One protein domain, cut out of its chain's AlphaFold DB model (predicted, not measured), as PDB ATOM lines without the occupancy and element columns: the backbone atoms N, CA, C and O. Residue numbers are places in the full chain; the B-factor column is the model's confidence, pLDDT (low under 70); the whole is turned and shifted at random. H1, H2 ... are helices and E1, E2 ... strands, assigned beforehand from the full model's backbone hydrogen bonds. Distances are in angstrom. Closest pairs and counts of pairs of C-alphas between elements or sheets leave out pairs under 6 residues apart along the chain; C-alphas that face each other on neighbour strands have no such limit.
ATOM      1  N   LEU A   5      57.070 -33.655  43.676       96.38
ATOM      2  CA  LEU A   5      56.783 -33.315  42.288       96.38
ATOM      3  C   LEU A   5      57.408 -34.387  41.386       96.38
ATOM      4  O   LEU A   5      58.622 -34.402  41.188       96.38
ATOM      5  N   GLU A   6      56.572 -35.243  40.811       97.25
ATOM      6  CA  GLU A   6      56.955 -36.191  39.760       97.25
ATOM      7  C   GLU A   6      56.319 -35.755  38.443       97.25
ATOM      8  O   GLU A   6      55.214 -35.202  38.422       97.25
ATOM      9  N   TYR A   7      57.036 -35.972  37.345       97.38
ATOM     10  CA  TYR A   7      56.551 -35.689  36.006       97.38
ATOM     11  C   TYR A   7      57.197 -36.616  34.986       97.38
ATOM     12  O   TYR A   7      58.347 -37.027  35.141       97.38
ATOM     13  N   ASP A   8      56.466 -36.858  33.907       96.94
ATOM     14  CA  ASP A   8      56.865 -37.749  32.826       96.94
ATOM     15  C   ASP A   8      56.722 -37.045  31.474       96.94
ATOM     16  O   ASP A   8      55.916 -36.124  31.304       96.94
ATOM     17  N   LEU A   9      57.525 -37.457  30.491       97.06
ATOM     18  CA  LEU A   9      57.433 -36.917  29.137       97.06
ATOM     19  C   LEU A   9      56.208 -37.506  28.426       97.06
ATOM     20  O   LEU A   9      56.063 -38.723  28.340       97.06
ATOM     21  N   THR A  10      55.365 -36.646  27.867       96.06
ATOM     22  CA  THR A  10      54.183 -37.036  27.086       96.06
ATOM     23  C   THR A  10      53.938 -36.046  25.944       96.06
ATOM     24  O   THR A  10      54.749 -35.141  25.717       96.06
ATOM     25  N   THR A  11      52.836 -36.209  25.214       95.75
ATOM     26  CA  THR A  11      52.335 -35.221  24.258       95.75
ATOM     27  C   THR A  11      51.126 -34.462  24.803       95.75
ATOM     28  O   THR A  11      50.388 -34.934  25.668       95.75
ATOM     29  N   TYR A  12      50.955 -33.232  24.329       94.25
ATOM     30  CA  TYR A  12      49.791 -32.390  24.583       94.25
ATOM     31  C   TYR A  12      49.358 -31.750  23.272       94.25
ATOM     32  O   TYR A  12      50.207 -31.390  22.457       94.25
ATOM     33  N   TRP A  13      48.047 -31.589  23.099       93.38
ATOM     34  CA  TRP A  13      47.450 -30.926  21.947       93.38
ATOM     35  C   TRP A  13      46.942 -29.539  22.370       93.38
ATOM     36  O   TRP A  13      45.882 -29.443  22.998       93.38
ATOM     37  N   PRO A  14      47.683 -28.451  22.084       88.69
ATOM     38  CA  PRO A  14      47.225 -27.098  22.375       88.69
ATOM     39  C   PRO A  14      46.004 -26.753  21.526       88.69
ATOM     40  O   PRO A  14      45.992 -27.003  20.325       88.69
ATOM     41  N   MET A  15      44.993 -26.119  22.120       85.06
ATOM     42  CA  MET A  15      43.744 -25.792  21.411       85.06
ATOM     43  C   MET A  15      43.940 -24.863  20.201       85.06
ATOM     44  O   MET A  15      43.090 -24.808  19.321       85.06
ATOM     45  N   ASN A  16      45.046 -24.121  20.165       84.19
ATOM     46  CA  ASN A  16      45.384 -23.149  19.129       84.19
ATOM     47  C   ASN A  16      46.422 -23.660  18.113       84.19
ATOM     48  O   ASN A  16      47.000 -22.845  17.393       84.19
ATOM     49  N   ARG A  17      46.711 -24.966  18.089       83.69
ATOM     50  CA  ARG A  17      47.668 -25.572  17.155       83.69
ATOM     51  C   ARG A  17      47.090 -26.816  16.495       83.69
ATOM     52  O   ARG A  17      46.359 -27.583  17.115       83.69
ATOM     53  N   ASP A  18      47.525 -27.044  15.262       87.88
ATOM     54  CA  ASP A  18      47.202 -28.244  14.482       87.88
ATOM     55  C   ASP A  18      48.228 -29.376  14.695       87.88
ATOM     56  O   ASP A  18      48.253 -30.350  13.944       87.88
ATOM     57  N   GLU A  19      49.095 -29.258  15.706       90.31
ATOM     58  CA  GLU A  19      50.142 -30.234  16.015       90.31
ATOM     59  C   GLU A  19      50.228 -30.553  17.513       90.31
ATOM     60  O   GLU A  19      50.033 -29.690  18.376       90.31
ATOM     61  N   GLU A  20      50.578 -31.805  17.816       93.94
ATOM     62  CA  GLU A  20      50.959 -32.223  19.162       93.94
ATOM     63  C   GLU A  20      52.376 -31.760  19.499       93.94
ATOM     64  O   GLU A  20      53.300 -31.836  18.687       93.94
ATOM     65  N   ILE A  21      52.575 -31.360  20.750       93.75
ATOM     66  CA  ILE A  21      53.884 -30.966  21.269       93.75
ATOM     67  C   ILE A  21      54.312 -31.878  22.413       93.75
ATOM     68  O   ILE A  21      53.488 -32.396  23.164       93.75
ATOM     69  N   LYS A  22      55.627 -32.047  22.586       96.88
ATOM     70  CA  LYS A  22      56.188 -32.774  23.732       96.88
ATOM     71  C   LYS A  22      56.168 -31.897  24.978       96.88
ATOM     72  O   LYS A  22      56.679 -30.778  24.950       96.88
ATOM     73  N   VAL A  23      55.640 -32.426  26.075       97.00
ATOM     74  CA  VAL A  23      55.494 -31.716  27.351       97.00
ATOM     75  C   VAL A  23      55.883 -32.612  28.522       97.00
ATOM     76  O   VAL A  23      55.862 -33.835  28.415       97.00
ATOM     77  N   ASN A  24      56.218 -32.000  29.656       98.00
ATOM     78  CA  ASN A  24      56.373 -32.710  30.922       98.00
ATOM     79  C   ASN A  24      55.029 -32.670  31.661       98.00
ATOM     80  O   ASN A  24      54.595 -31.601  32.094       98.00
ATOM     81  N   ALA A  25      54.347 -33.808  31.772       97.56
ATOM     82  CA  ALA A  25      53.099 -33.907  32.517       97.56
ATOM     83  C   ALA A  25      53.386 -34.244  33.975       97.56
ATOM     84  O   ALA A  25      54.007 -35.262  34.264       97.56
ATOM     85  N   ILE A  26      52.926 -33.388  34.882       97.62
ATOM     86  CA  ILE A  26      53.019 -33.620  36.321       97.62
ATOM     87  C   ILE A  26      52.098 -34.792  36.685       97.62
ATOM     88  O   ILE A  26      50.889 -34.727  36.465       97.62
ATOM     89  N   SER A  27      52.680 -35.869  37.216       94.75
ATOM     90  CA  SER A  27      51.993 -37.125  37.546       94.75
ATOM     91  C   SER A  27      51.719 -37.275  39.045       94.75
ATOM     92  O   SER A  27      50.747 -37.922  39.440       94.75
ATOM     93  N   ASN A  28      52.515 -36.624  39.898       94.25
ATOM     94  CA  ASN A  28      52.310 -36.605  41.344       94.25
ATOM     95  C   ASN A  28      52.737 -35.260  41.923       94.25
ATOM     96  O   ASN A  28      53.912 -34.901  41.863       94.25
ATOM     97  N   PHE A  29      51.792 -34.529  42.512       95.88
ATOM     98  CA  PHE A  29      52.065 -33.211  43.068       95.88
ATOM     99  C   PHE A  29      51.402 -33.026  44.424       95.88
ATOM    100  O   PHE A  29      50.177 -33.012  44.555       95.88
ATOM    101  N   ARG A  30      52.221 -32.942  45.474       94.12
ATOM    102  CA  ARG A  30      51.751 -32.921  46.864       94.12
ATOM    103  C   ARG A  30      52.596 -31.975  47.700       94.12
ATOM    104  O   ARG A  30      53.793 -31.837  47.479       94.12
ATOM    105  N   GLY A  31      51.972 -31.363  48.697       95.25
ATOM    106  CA  GLY A  31      52.610 -30.419  49.609       95.25
ATOM    107  C   GLY A  31      51.648 -29.315  50.030       95.25
ATOM    108  O   GLY A  31      50.489 -29.273  49.618       95.25
ATOM    109  N   THR A  32      52.132 -28.407  50.862       96.19
ATOM    110  CA  THR A  32      51.493 -27.109  51.089       96.19
ATOM    111  C   THR A  32      51.624 -26.229  49.845       96.19
ATOM    112  O   THR A  32      52.514 -26.434  49.023       96.19
ATOM    113  N   GLU A  33      50.796 -25.183  49.726       97.06
ATOM    114  CA  GLU A  33      50.892 -24.219  48.616       97.06
ATOM    115  C   GLU A  33      52.321 -23.659  48.459       97.06
ATOM    116  O   GLU A  33      52.830 -23.530  47.348       97.06
ATOM    117  N   LYS A  34      53.000 -23.365  49.578       97.31
ATOM    118  CA  LYS A  34      54.369 -22.834  49.581       97.31
ATOM    119  C   LYS A  34      55.374 -23.842  49.020       97.31
ATOM    120  O   LYS A  34      56.195 -23.464  48.189       97.31
ATOM    121  N   GLU A  35      55.311 -25.094  49.463       97.94
ATOM    122  CA  GLU A  35      56.200 -26.162  48.984       97.94
ATOM    123  C   GLU A  35      55.944 -26.464  47.507       97.94
ATOM    124  O   GLU A  35      56.882 -26.571  46.725       97.94
ATOM    125  N   MET A  36      54.672 -26.505  47.104       97.75
ATOM    126  CA  MET A  36      54.258 -26.675  45.714       97.75
ATOM    127  C   MET A  36      54.857 -25.591  44.806       97.75
ATOM    128  O   MET A  36      55.455 -25.899  43.779       97.75
ATOM    129  N   ILE A  37      54.760 -24.319  45.204       97.62
ATOM    130  CA  ILE A  37      55.357 -23.198  44.460       97.62
ATOM    131  C   ILE A  37      56.882 -23.339  44.373       97.62
ATOM    132  O   ILE A  37      57.464 -23.069  43.322       97.62
ATOM    133  N   GLN A  38      57.543 -23.741  45.462       97.69
ATOM    134  CA  GLN A  38      58.994 -23.942  45.476       97.69
ATOM    135  C   GLN A  38      59.418 -25.054  44.511       97.69
ATOM    136  O   GLN A  38      60.315 -24.828  43.700       97.69
ATOM    137  N   LEU A  39      58.735 -26.200  44.543       97.69
ATOM    138  CA  LEU A  39      58.988 -27.320  43.637       97.69
ATOM    139  C   LEU A  39      58.781 -26.912  42.173       97.69
ATOM    140  O   LEU A  39      59.656 -27.133  41.338       97.69
ATOM    141  N   LEU A  40      57.676 -26.238  41.846       97.31
ATOM    142  CA  LEU A  40      57.441 -25.790  40.472       97.31
ATOM    143  C   LEU A  40      58.536 -24.831  39.983       97.31
ATOM    144  O   LEU A  40      59.058 -25.011  38.885       97.31
ATOM    145  N   ASN A  41      58.940 -23.856  40.802       96.06
ATOM    146  CA  ASN A  41      60.015 -22.925  40.442       96.06
ATOM    147  C   ASN A  41      61.368 -23.625  40.229       96.06
ATOM    148  O   ASN A  41      62.150 -23.189  39.386       96.06
ATOM    149  N   GLN A  42      61.651 -24.700  40.970       95.94
ATOM    150  CA  GLN A  42      62.890 -25.471  40.829       95.94
ATOM    151  C   GLN A  42      62.920 -26.318  39.550       95.94
ATOM    152  O   GLN A  42      63.980 -26.465  38.943       95.94
ATOM    153  N   HIS A  43      61.778 -26.870  39.134       94.50
ATOM    154  CA  HIS A  43      61.737 -27.903  38.095       94.50
ATOM    155  C   HIS A  43      61.241 -27.427  36.722       94.50
ATOM    156  O   HIS A  43      61.709 -27.943  35.704       94.50
ATOM    157  N   VAL A  44      60.319 -26.460  36.663       93.06
ATOM    158  CA  VAL A  44      59.656 -26.071  35.403       93.06
ATOM    159  C   VAL A  44      60.629 -25.376  34.445       93.06
ATOM    160  O   VAL A  44      60.707 -25.721  33.262       93.06
ATOM    161  N   GLY A  45      61.414 -24.419  34.952       89.31
ATOM    162  CA  GLY A  45      62.344 -23.633  34.141       89.31
ATOM    163  C   GLY A  45      61.680 -23.074  32.872       89.31
ATOM    164  O   GLY A  45      60.626 -22.446  32.937       89.31
ATOM    165  N   LYS A  46      62.294 -23.323  31.707       91.00
ATOM    166  CA  LYS A  46      61.757 -22.954  30.378       91.00
ATOM    167  C   LYS A  46      61.096 -24.120  29.633       91.00
ATOM    168  O   LYS A  46      60.768 -23.985  28.459       91.00
ATOM    169  N   LYS A  47      60.978 -25.291  30.263       94.19
ATOM    170  CA  LYS A  47      60.430 -26.480  29.602       94.19
ATOM    171  C   LYS A  47      58.899 -26.378  29.553       94.19
ATOM    172  O   LYS A  47      58.315 -25.822  30.487       94.19
ATOM    173  N   PRO A  48      58.245 -26.918  28.512       96.00
ATOM    174  CA  PRO A  48      56.794 -27.033  28.476       96.00
ATOM    175  C   PRO A  48      56.320 -28.024  29.540       96.00
ATOM    176  O   PRO A  48      56.849 -29.138  29.648       96.00
ATOM    177  N   PHE A  49      55.329 -27.607  30.323       97.81
ATOM    178  CA  PHE A  49      54.732 -28.413  31.382       97.81
ATOM    179  C   PHE A  49      53.211 -28.354  31.321       97.81
ATOM    180  O   PHE A  49      52.626 -27.308  31.020       97.81
ATOM    181  N   VAL A  50      52.586 -29.470  31.683       97.69
ATOM    182  CA  VAL A  50      51.143 -29.567  31.906       97.69
ATOM    183  C   VAL A  50      50.862 -30.192  33.267       97.69
ATOM    184  O   VAL A  50      51.633 -31.021  33.751       97.69
ATOM    185  N   ASN A  51      49.761 -29.792  33.890       97.81
ATOM    186  CA  ASN A  51      49.285 -30.375  35.134       97.81
ATOM    187  C   ASN A  51      47.760 -30.445  35.154       97.81
ATOM    188  O   ASN A  51      47.098 -29.417  35.003       97.81
ATOM    189  N   GLN A  52      47.202 -31.630  35.386       97.12
ATOM    190  CA  GLN A  52      45.771 -31.767  35.636       97.12
ATOM    191  C   GLN A  52      45.505 -31.500  37.118       97.12
ATOM    192  O   GLN A  52      45.789 -32.346  37.960       97.12
ATOM    193  N   VAL A  53      44.935 -30.337  37.438       96.75
ATOM    194  CA  VAL A  53      44.686 -29.928  38.827       96.75
ATOM    195  C   VAL A  53      43.262 -30.259  39.261       96.75
ATOM    196  O   VAL A  53      42.304 -30.044  38.516       96.75
ATOM    197  N   TRP A  54      43.121 -30.729  40.503       95.75
ATOM    198  CA  TRP A  54      41.844 -31.213  41.064       95.75
ATOM    199  C   TRP A  54      41.380 -30.440  42.302       95.75
ATOM    200  O   TRP A  54      40.262 -30.617  42.775       95.75
ATOM    201  N   ASN A  55      42.223 -29.561  42.849       95.31
ATOM    202  CA  ASN A  55      41.868 -28.691  43.969       95.31
ATOM    203  C   ASN A  55      42.419 -27.259  43.808       95.31
ATOM    204  O   ASN A  55      43.393 -27.013  43.096       95.31
ATOM    205  N   LEU A  56      41.803 -26.303  44.512       96.06
ATOM    206  CA  LEU A  56      42.163 -24.883  44.417       96.06
ATOM    207  C   LEU A  56      43.571 -24.566  44.939       96.06
ATOM    208  O   LEU A  56      44.174 -23.606  44.465       96.06
ATOM    209  N   THR A  57      44.092 -25.335  45.898       96.00
ATOM    210  CA  THR A  57      45.443 -25.124  46.444       96.00
ATOM    211  C   THR A  57      46.494 -25.369  45.367       96.00
ATOM    212  O   THR A  57      47.353 -24.523  45.124       96.00
ATOM    213  N   GLU A  58      46.375 -26.494  44.670       96.81
ATOM    214  CA  GLU A  58      47.253 -26.874  43.570       96.81
ATOM    215  C   GLU A  58      47.118 -25.915  42.382       96.81
ATOM    216  O   GLU A  58      48.114 -25.393  41.882       96.81
ATOM    217  N   MET A  59      45.880 -25.589  41.992       97.19
ATOM    218  CA  MET A  59      45.613 -24.621  40.927       97.19
ATOM    219  C   MET A  59      46.255 -23.264  41.226       97.19
ATOM    220  O   MET A  59      46.906 -22.675  40.363       97.19
ATOM    221  N   ARG A  60      46.133 -22.780  42.467       97.44
ATOM    222  CA  ARG A  60      46.733 -21.516  42.896       97.44
ATOM    223  C   ARG A  60      48.258 -21.562  42.867       97.44
ATOM    224  O   ARG A  60      48.864 -20.576  42.444       97.44
ATOM    225  N   ALA A  61      48.873 -22.672  43.278       97.88
ATOM    226  CA  ALA A  61      50.319 -22.853  43.174       97.88
ATOM    227  C   ALA A  61      50.787 -22.783  41.709       97.88
ATOM    228  O   ALA A  61      51.679 -21.995  41.392       97.88
ATOM    229  N   CYS A  62      50.122 -23.511  40.804       97.62
ATOM    230  CA  CYS A  62      50.371 -23.450  39.361       97.62
ATOM    231  C   CYS A  62      50.193 -22.025  38.803       97.62
ATOM    232  O   CYS A  62      51.058 -21.515  38.089       97.62
ATOM    233  N   TYR A  63      49.104 -21.340  39.156       97.56
ATOM    234  CA  TYR A  63      48.808 -19.999  38.648       97.56
ATOM    235  C   TYR A  63      49.883 -18.973  39.044       97.56
ATOM    236  O   TYR A  63      50.285 -18.141  38.222       97.56
ATOM    237  N   LYS A  64      50.381 -19.054  40.289       97.25
ATOM    238  CA  LYS A  64      51.418 -18.160  40.836       97.25
ATOM    239  C   LYS A  64      52.770 -18.286  40.145       97.25
ATOM    240  O   LYS A  64      53.492 -17.297  40.090       97.25
ATOM    241  N   VAL A  65      53.104 -19.461  39.615       96.31
ATOM    242  CA  VAL A  65      54.356 -19.672  38.870       96.31
ATOM    243  C   VAL A  65      54.192 -19.488  37.357       96.31
ATOM    244  O   VAL A  65      55.141 -19.684  36.608       96.31
ATOM    245  N   GLY A  66      53.002 -19.082  36.897       96.44
ATOM    246  CA  GLY A  66      52.761 -18.690  35.507       96.44
ATOM    247  C   GLY A  66      51.954 -19.678  34.670       96.44
ATOM    248  O   GLY A  66      51.683 -19.372  33.512       96.44
ATOM    249  N   PHE A  67      51.506 -20.811  35.224       97.38
ATOM    250  CA  PHE A  67      50.613 -21.698  34.476       97.38
ATOM    251  C   PHE A  67      49.273 -21.019  34.213       97.38
ATOM    252  O   PHE A  67      48.773 -20.232  35.027       97.38
ATOM    253  N   ARG A  68      48.655 -21.380  33.095       96.38
ATOM    254  CA  ARG A  68      47.332 -20.916  32.699       96.38
ATOM    255  C   ARG A  68      46.440 -22.081  32.278       96.38
ATOM    256  O   ARG A  68      46.968 -23.059  31.753       96.38
ATOM    257  N   PRO A  69      45.121 -22.019  32.518       95.81
ATOM    258  CA  PRO A  69      44.213 -23.073  32.079       95.81
ATOM    259  C   PRO A  69      44.246 -23.207  30.555       95.81
ATOM    260  O   PRO A  69      43.984 -22.228  29.865       95.81
ATOM    261  N   TYR A  70      44.570 -24.396  30.042       93.25
ATOM    262  CA  TYR A  70      44.554 -24.724  28.607       93.25
ATOM    263  C   TYR A  70      45.326 -23.741  27.696       93.25
ATOM    264  O   TYR A  70      45.025 -23.617  26.514       93.25
ATOM    265  N   GLY A  71      46.312 -23.022  28.237       90.19
ATOM    266  CA  GLY A  71      47.084 -21.995  27.526       90.19
ATOM    267  C   GLY A  71      46.372 -20.648  27.381       90.19
ATOM    268  O   GLY A  71      46.949 -19.703  26.846       90.19
ATOM    269  N   GLU A  72      45.145 -20.519  27.880       91.12
ATOM    270  CA  GLU A  72      44.333 -19.319  27.712       91.12
ATOM    271  C   GLU A  72      44.642 -18.243  28.755       91.12
ATOM    272  O   GLU A  72      44.908 -18.510  29.931       91.12
ATOM    273  N   GLN A  73      44.536 -16.977  28.350       91.06
ATOM    274  CA  GLN A  73      44.673 -15.847  29.265       91.06
ATOM    275  C   GLN A  73      43.413 -15.676  30.123       91.06
ATOM    276  O   GLN A  73      42.597 -14.788  29.902       91.06
ATOM    277  N   MET A  74      43.272 -16.527  31.138       93.75
ATOM    278  CA  MET A  74      42.245 -16.391  32.170       93.75
ATOM    279  C   MET A  74      42.811 -15.707  33.411       93.75
ATOM    280  O   MET A  74      43.918 -16.017  33.856       93.75
ATOM    281  N   THR A  75      42.020 -14.826  34.024       96.62
ATOM    282  CA  THR A  75      42.292 -14.349  35.386       96.62
ATOM    283  C   THR A  75      42.150 -15.492  36.395       96.62
ATOM    284  O   THR A  75      41.438 -16.469  36.159       96.62
ATOM    285  N   TYR A  76      42.762 -15.352  37.574       96.62
ATOM    286  CA  TYR A  76      42.637 -16.357  38.635       96.62
ATOM    287  C   TYR A  76      41.175 -16.596  39.035       96.62
ATOM    288  O   TYR A  76      40.779 -17.734  39.268       96.62
ATOM    289  N   GLN A  77      40.360 -15.536  39.102       97.38
ATOM    290  CA  GLN A  77      38.948 -15.657  39.468       97.38
ATOM    291  C   GLN A  77      38.165 -16.464  38.427       97.38
ATOM    292  O   GLN A  77      37.411 -17.357  38.805       97.38
ATOM    293  N   GLN A  78      38.389 -16.206  37.134       97.12
ATOM    294  CA  GLN A  78      37.790 -16.993  36.052       97.12
ATOM    295  C   GLN A  78      38.235 -18.455  36.120       97.12
ATOM    296  O   GLN A  78      37.392 -19.347  36.120       97.12
ATOM    297  N   ALA A  79      39.539 -18.700  36.275       96.50
ATOM    298  CA  ALA A  79      40.081 -20.048  36.404       96.50
ATOM    299  C   ALA A  79      39.491 -20.793  37.616       96.50
ATOM    300  O   ALA A  79      39.190 -21.980  37.530       96.50
ATOM    301  N   ALA A  80      39.294 -20.108  38.749       96.81
ATOM    302  CA  ALA A  80      38.746 -20.709  39.964       96.81
ATOM    303  C   ALA A  80      37.261 -21.057  39.824       96.81
ATOM    304  O   ALA A  80      36.837 -22.099  40.323       96.81
ATOM    305  N   THR A  81      36.476 -20.214  39.151       97.12
ATOM    306  CA  THR A  81      35.083 -20.529  38.804       97.12
ATOM    307  C   THR A  81      35.028 -21.710  37.844       97.12
ATOM    308  O   THR A  81      34.357 -22.697  38.134       97.12
ATOM    309  N   PHE A  82      35.819 -21.669  36.773       94.94
ATOM    310  CA  PHE A  82      35.868 -22.731  35.772       94.94
ATOM    311  C   PHE A  82      36.268 -24.084  36.374       94.94
ATOM    312  O   PHE A  82      35.659 -25.112  36.089       94.94
ATOM    313  N   MET A  83      37.237 -24.082  37.292       95.69
ATOM    314  CA  MET A  83      37.635 -25.273  38.033       95.69
ATOM    315  C   MET A  83      36.500 -25.857  38.875       95.69
ATOM    316  O   MET A  83      36.329 -27.073  38.906       95.69
ATOM    317  N   LYS A  84      35.718 -25.012  39.557       94.75
ATOM    318  CA  LYS A  84      34.565 -25.467  40.347       94.75
ATOM    319  C   LYS A  84      33.482 -26.086  39.466       94.75
ATOM    320  O   LYS A  84      32.862 -27.055  39.882       94.75
ATOM    321  N   GLU A  85      33.275 -25.545  38.269       95.88
ATOM    322  CA  GLU A  85      32.290 -26.055  37.309       95.88
ATOM    323  C   GLU A  85      32.726 -27.379  36.668       95.88
ATOM    324  O   GLU A  85      31.905 -28.273  36.476       95.88
ATOM    325  N   LYS A  86      34.015 -27.522  36.335       94.81
ATOM    326  CA  LYS A  86      34.559 -28.710  35.653       94.81
ATOM    327  C   LYS A  86      35.028 -29.815  36.601       94.81
ATOM    328  O   LYS A  86      35.228 -30.943  36.163       94.81
ATOM    329  N   GLY A  87      35.262 -29.503  37.874       95.62
ATOM    330  CA  GLY A  87      35.847 -30.406  38.873       95.62
ATOM    331  C   GLY A  87      37.366 -30.578  38.749       95.62
ATOM    332  O   GLY A  87      38.051 -30.741  39.756       95.62
ATOM    333  N   SER A  88      37.916 -30.489  37.538       96.12
ATOM    334  CA  SER A  88      39.357 -30.442  37.288       96.12
ATOM    335  C   SER A  88      39.651 -29.676  35.998       96.12
ATOM    336  O   SER A  88      38.801 -29.603  35.109       96.12
ATOM    337  N   ILE A  89      40.842 -29.087  35.900       96.38
ATOM    338  CA  ILE A  89      41.283 -28.349  34.708       96.38
ATOM    339  C   ILE A  89      42.744 -28.661  34.388       96.38
ATOM    340  O   ILE A  89      43.541 -28.919  35.289       96.38
ATOM    341  N   CYS A  90      43.103 -28.610  33.105       96.19
ATOM    342  CA  CYS A  90      44.496 -28.720  32.679       96.19
ATOM    343  C   CYS A  90      45.156 -27.342  32.736       96.19
ATOM    344  O   CYS A  90      44.704 -26.394  32.093       96.19
ATOM    345  N   MET A  91      46.230 -27.234  33.506       97.44
ATOM    346  CA  MET A  91      47.073 -26.053  33.619       97.44
ATOM    347  C   MET A  91      48.320 -26.258  32.766       97.44
ATOM    348  O   MET A  91      48.980 -27.285  32.877       97.44
ATOM    349  N   THR A  92      48.693 -25.269  31.964       97.00
ATOM    350  CA  THR A  92      49.815 -25.344  31.018       97.00
ATOM    351  C   THR A  92      50.781 -24.178  31.214       97.00
ATOM    352  O   THR A  92      50.347 -23.073  31.544       97.00
ATOM    353  N   ILE A  93      52.072 -24.375  30.955       96.88
ATOM    354  CA  ILE A  93      53.078 -23.302  30.932       96.88
ATOM    355  C   ILE A  93      54.135 -23.579  29.861       96.88
ATOM    356  O   ILE A  93      54.464 -24.737  29.608       96.88
ATOM    357  N   ASN A  94      54.695 -22.512  29.278       94.50
ATOM    358  CA  ASN A  94      55.713 -22.570  28.221       94.50
ATOM    359  C   ASN A  94      55.256 -23.372  26.983       94.50
ATOM    360  O   ASN A  94      56.064 -24.075  26.376       94.50
TER     361      ASN A  94
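Overview. This is residues 5 to 94 of the 95 residues of an uncharacterized protein of Bacillus sp. AFS075960 (UniProt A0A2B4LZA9). One strongly twisted sheet of four strands has helices H1 and H2 packed over one of its faces, and H3 follows in a row with them, with H2 in the middle and H3 only grazing the sheet. The long hairpin of E1 and E2 makes one side of the sheet, and the shorter strands E3 and E4 make the other. The 90 printed residues hold three named helices and four named strands, in the order E1, E2, H1, E3, H2, H3, E4. The sheet is mixed, with the order E1, E2, E3, E4, and the class is mixed, helices and strands. The whole is compact, with a radius of gyration of the C-alphas of 12.2 A and spans of 35 by 28 by 18 A.

Along the chain. E1, residues 5 to 12, begins at C-alpha 5 (56.783, -33.315, 42.288), is 19.1 A long and bends by 70 degrees at residue 9. E2, residues 21 to 30, is 25.8 A long. H1, residues 33 to 43, is 15.6 A long and begins at C-alpha 33 (50.892, -24.219, 48.616). E3 is residues 49 to 53, 12.6 A, and H2 is residues 56 to 64, 12.0 A. H3, residues 76 to 86, is 15.1 A long. E4, residues 89 to 93, is 13.4 A long and ends at C-alpha 93 (53.078, -23.302, 30.932).

Arrangement. The edge strand E1 and the inner strand E2 are an antiparallel hairpin at 152 degrees, with N 8 and O 25 3.0 A apart, within hydrogen-bond range. E2 and E3 are parallel at 44 degrees, with N 50 and O 24 at 3.0 A. E2, H1 and E3 form a strand-helix-strand unit, two parallel neighbour strands with a helix between them in the chain, and its crossover is right-handed. E3 and the edge strand E4 are antiparallel at 158 degrees, with N 51 and O 91 at 2.8 A. H1 lies over E2 at a height over the sheet of 8.4 A, only just slantwise to the strands, at 33 degrees to E2 on the local plane. H2 is on the same face, over E3 and along the strands, at 9 degrees to E3 on the local plane. H1 and H2 touch, closest at the C-alphas of Ile 37 and Ala 61, 5.2 A, at a steep tilt of 45 degrees, the same way. H2 and H3 are a helical hairpin and touch, closest at the C-alphas of Leu 56 and Ala 80, 7.0 A, at a steep tilt of 38 degrees, opposite ways. H3 only grazes the sheet, with residues 79 to 83, and is apart from H1. In H1, H2 and H3 every O i to N i+4 pair is within hydrogen-bond range.

Size, cuts and confidence. The two C-alphas farthest apart, those of Asp 18 and Thr 32, are 36.9 A apart. The link from H2 to H3, 11 residues, is long, and in it residues 68 to 69 pair antiparallel with residues 91 to 92 of E4. The printed part has no cut, and no printed residue of the model has a pLDDT under 70.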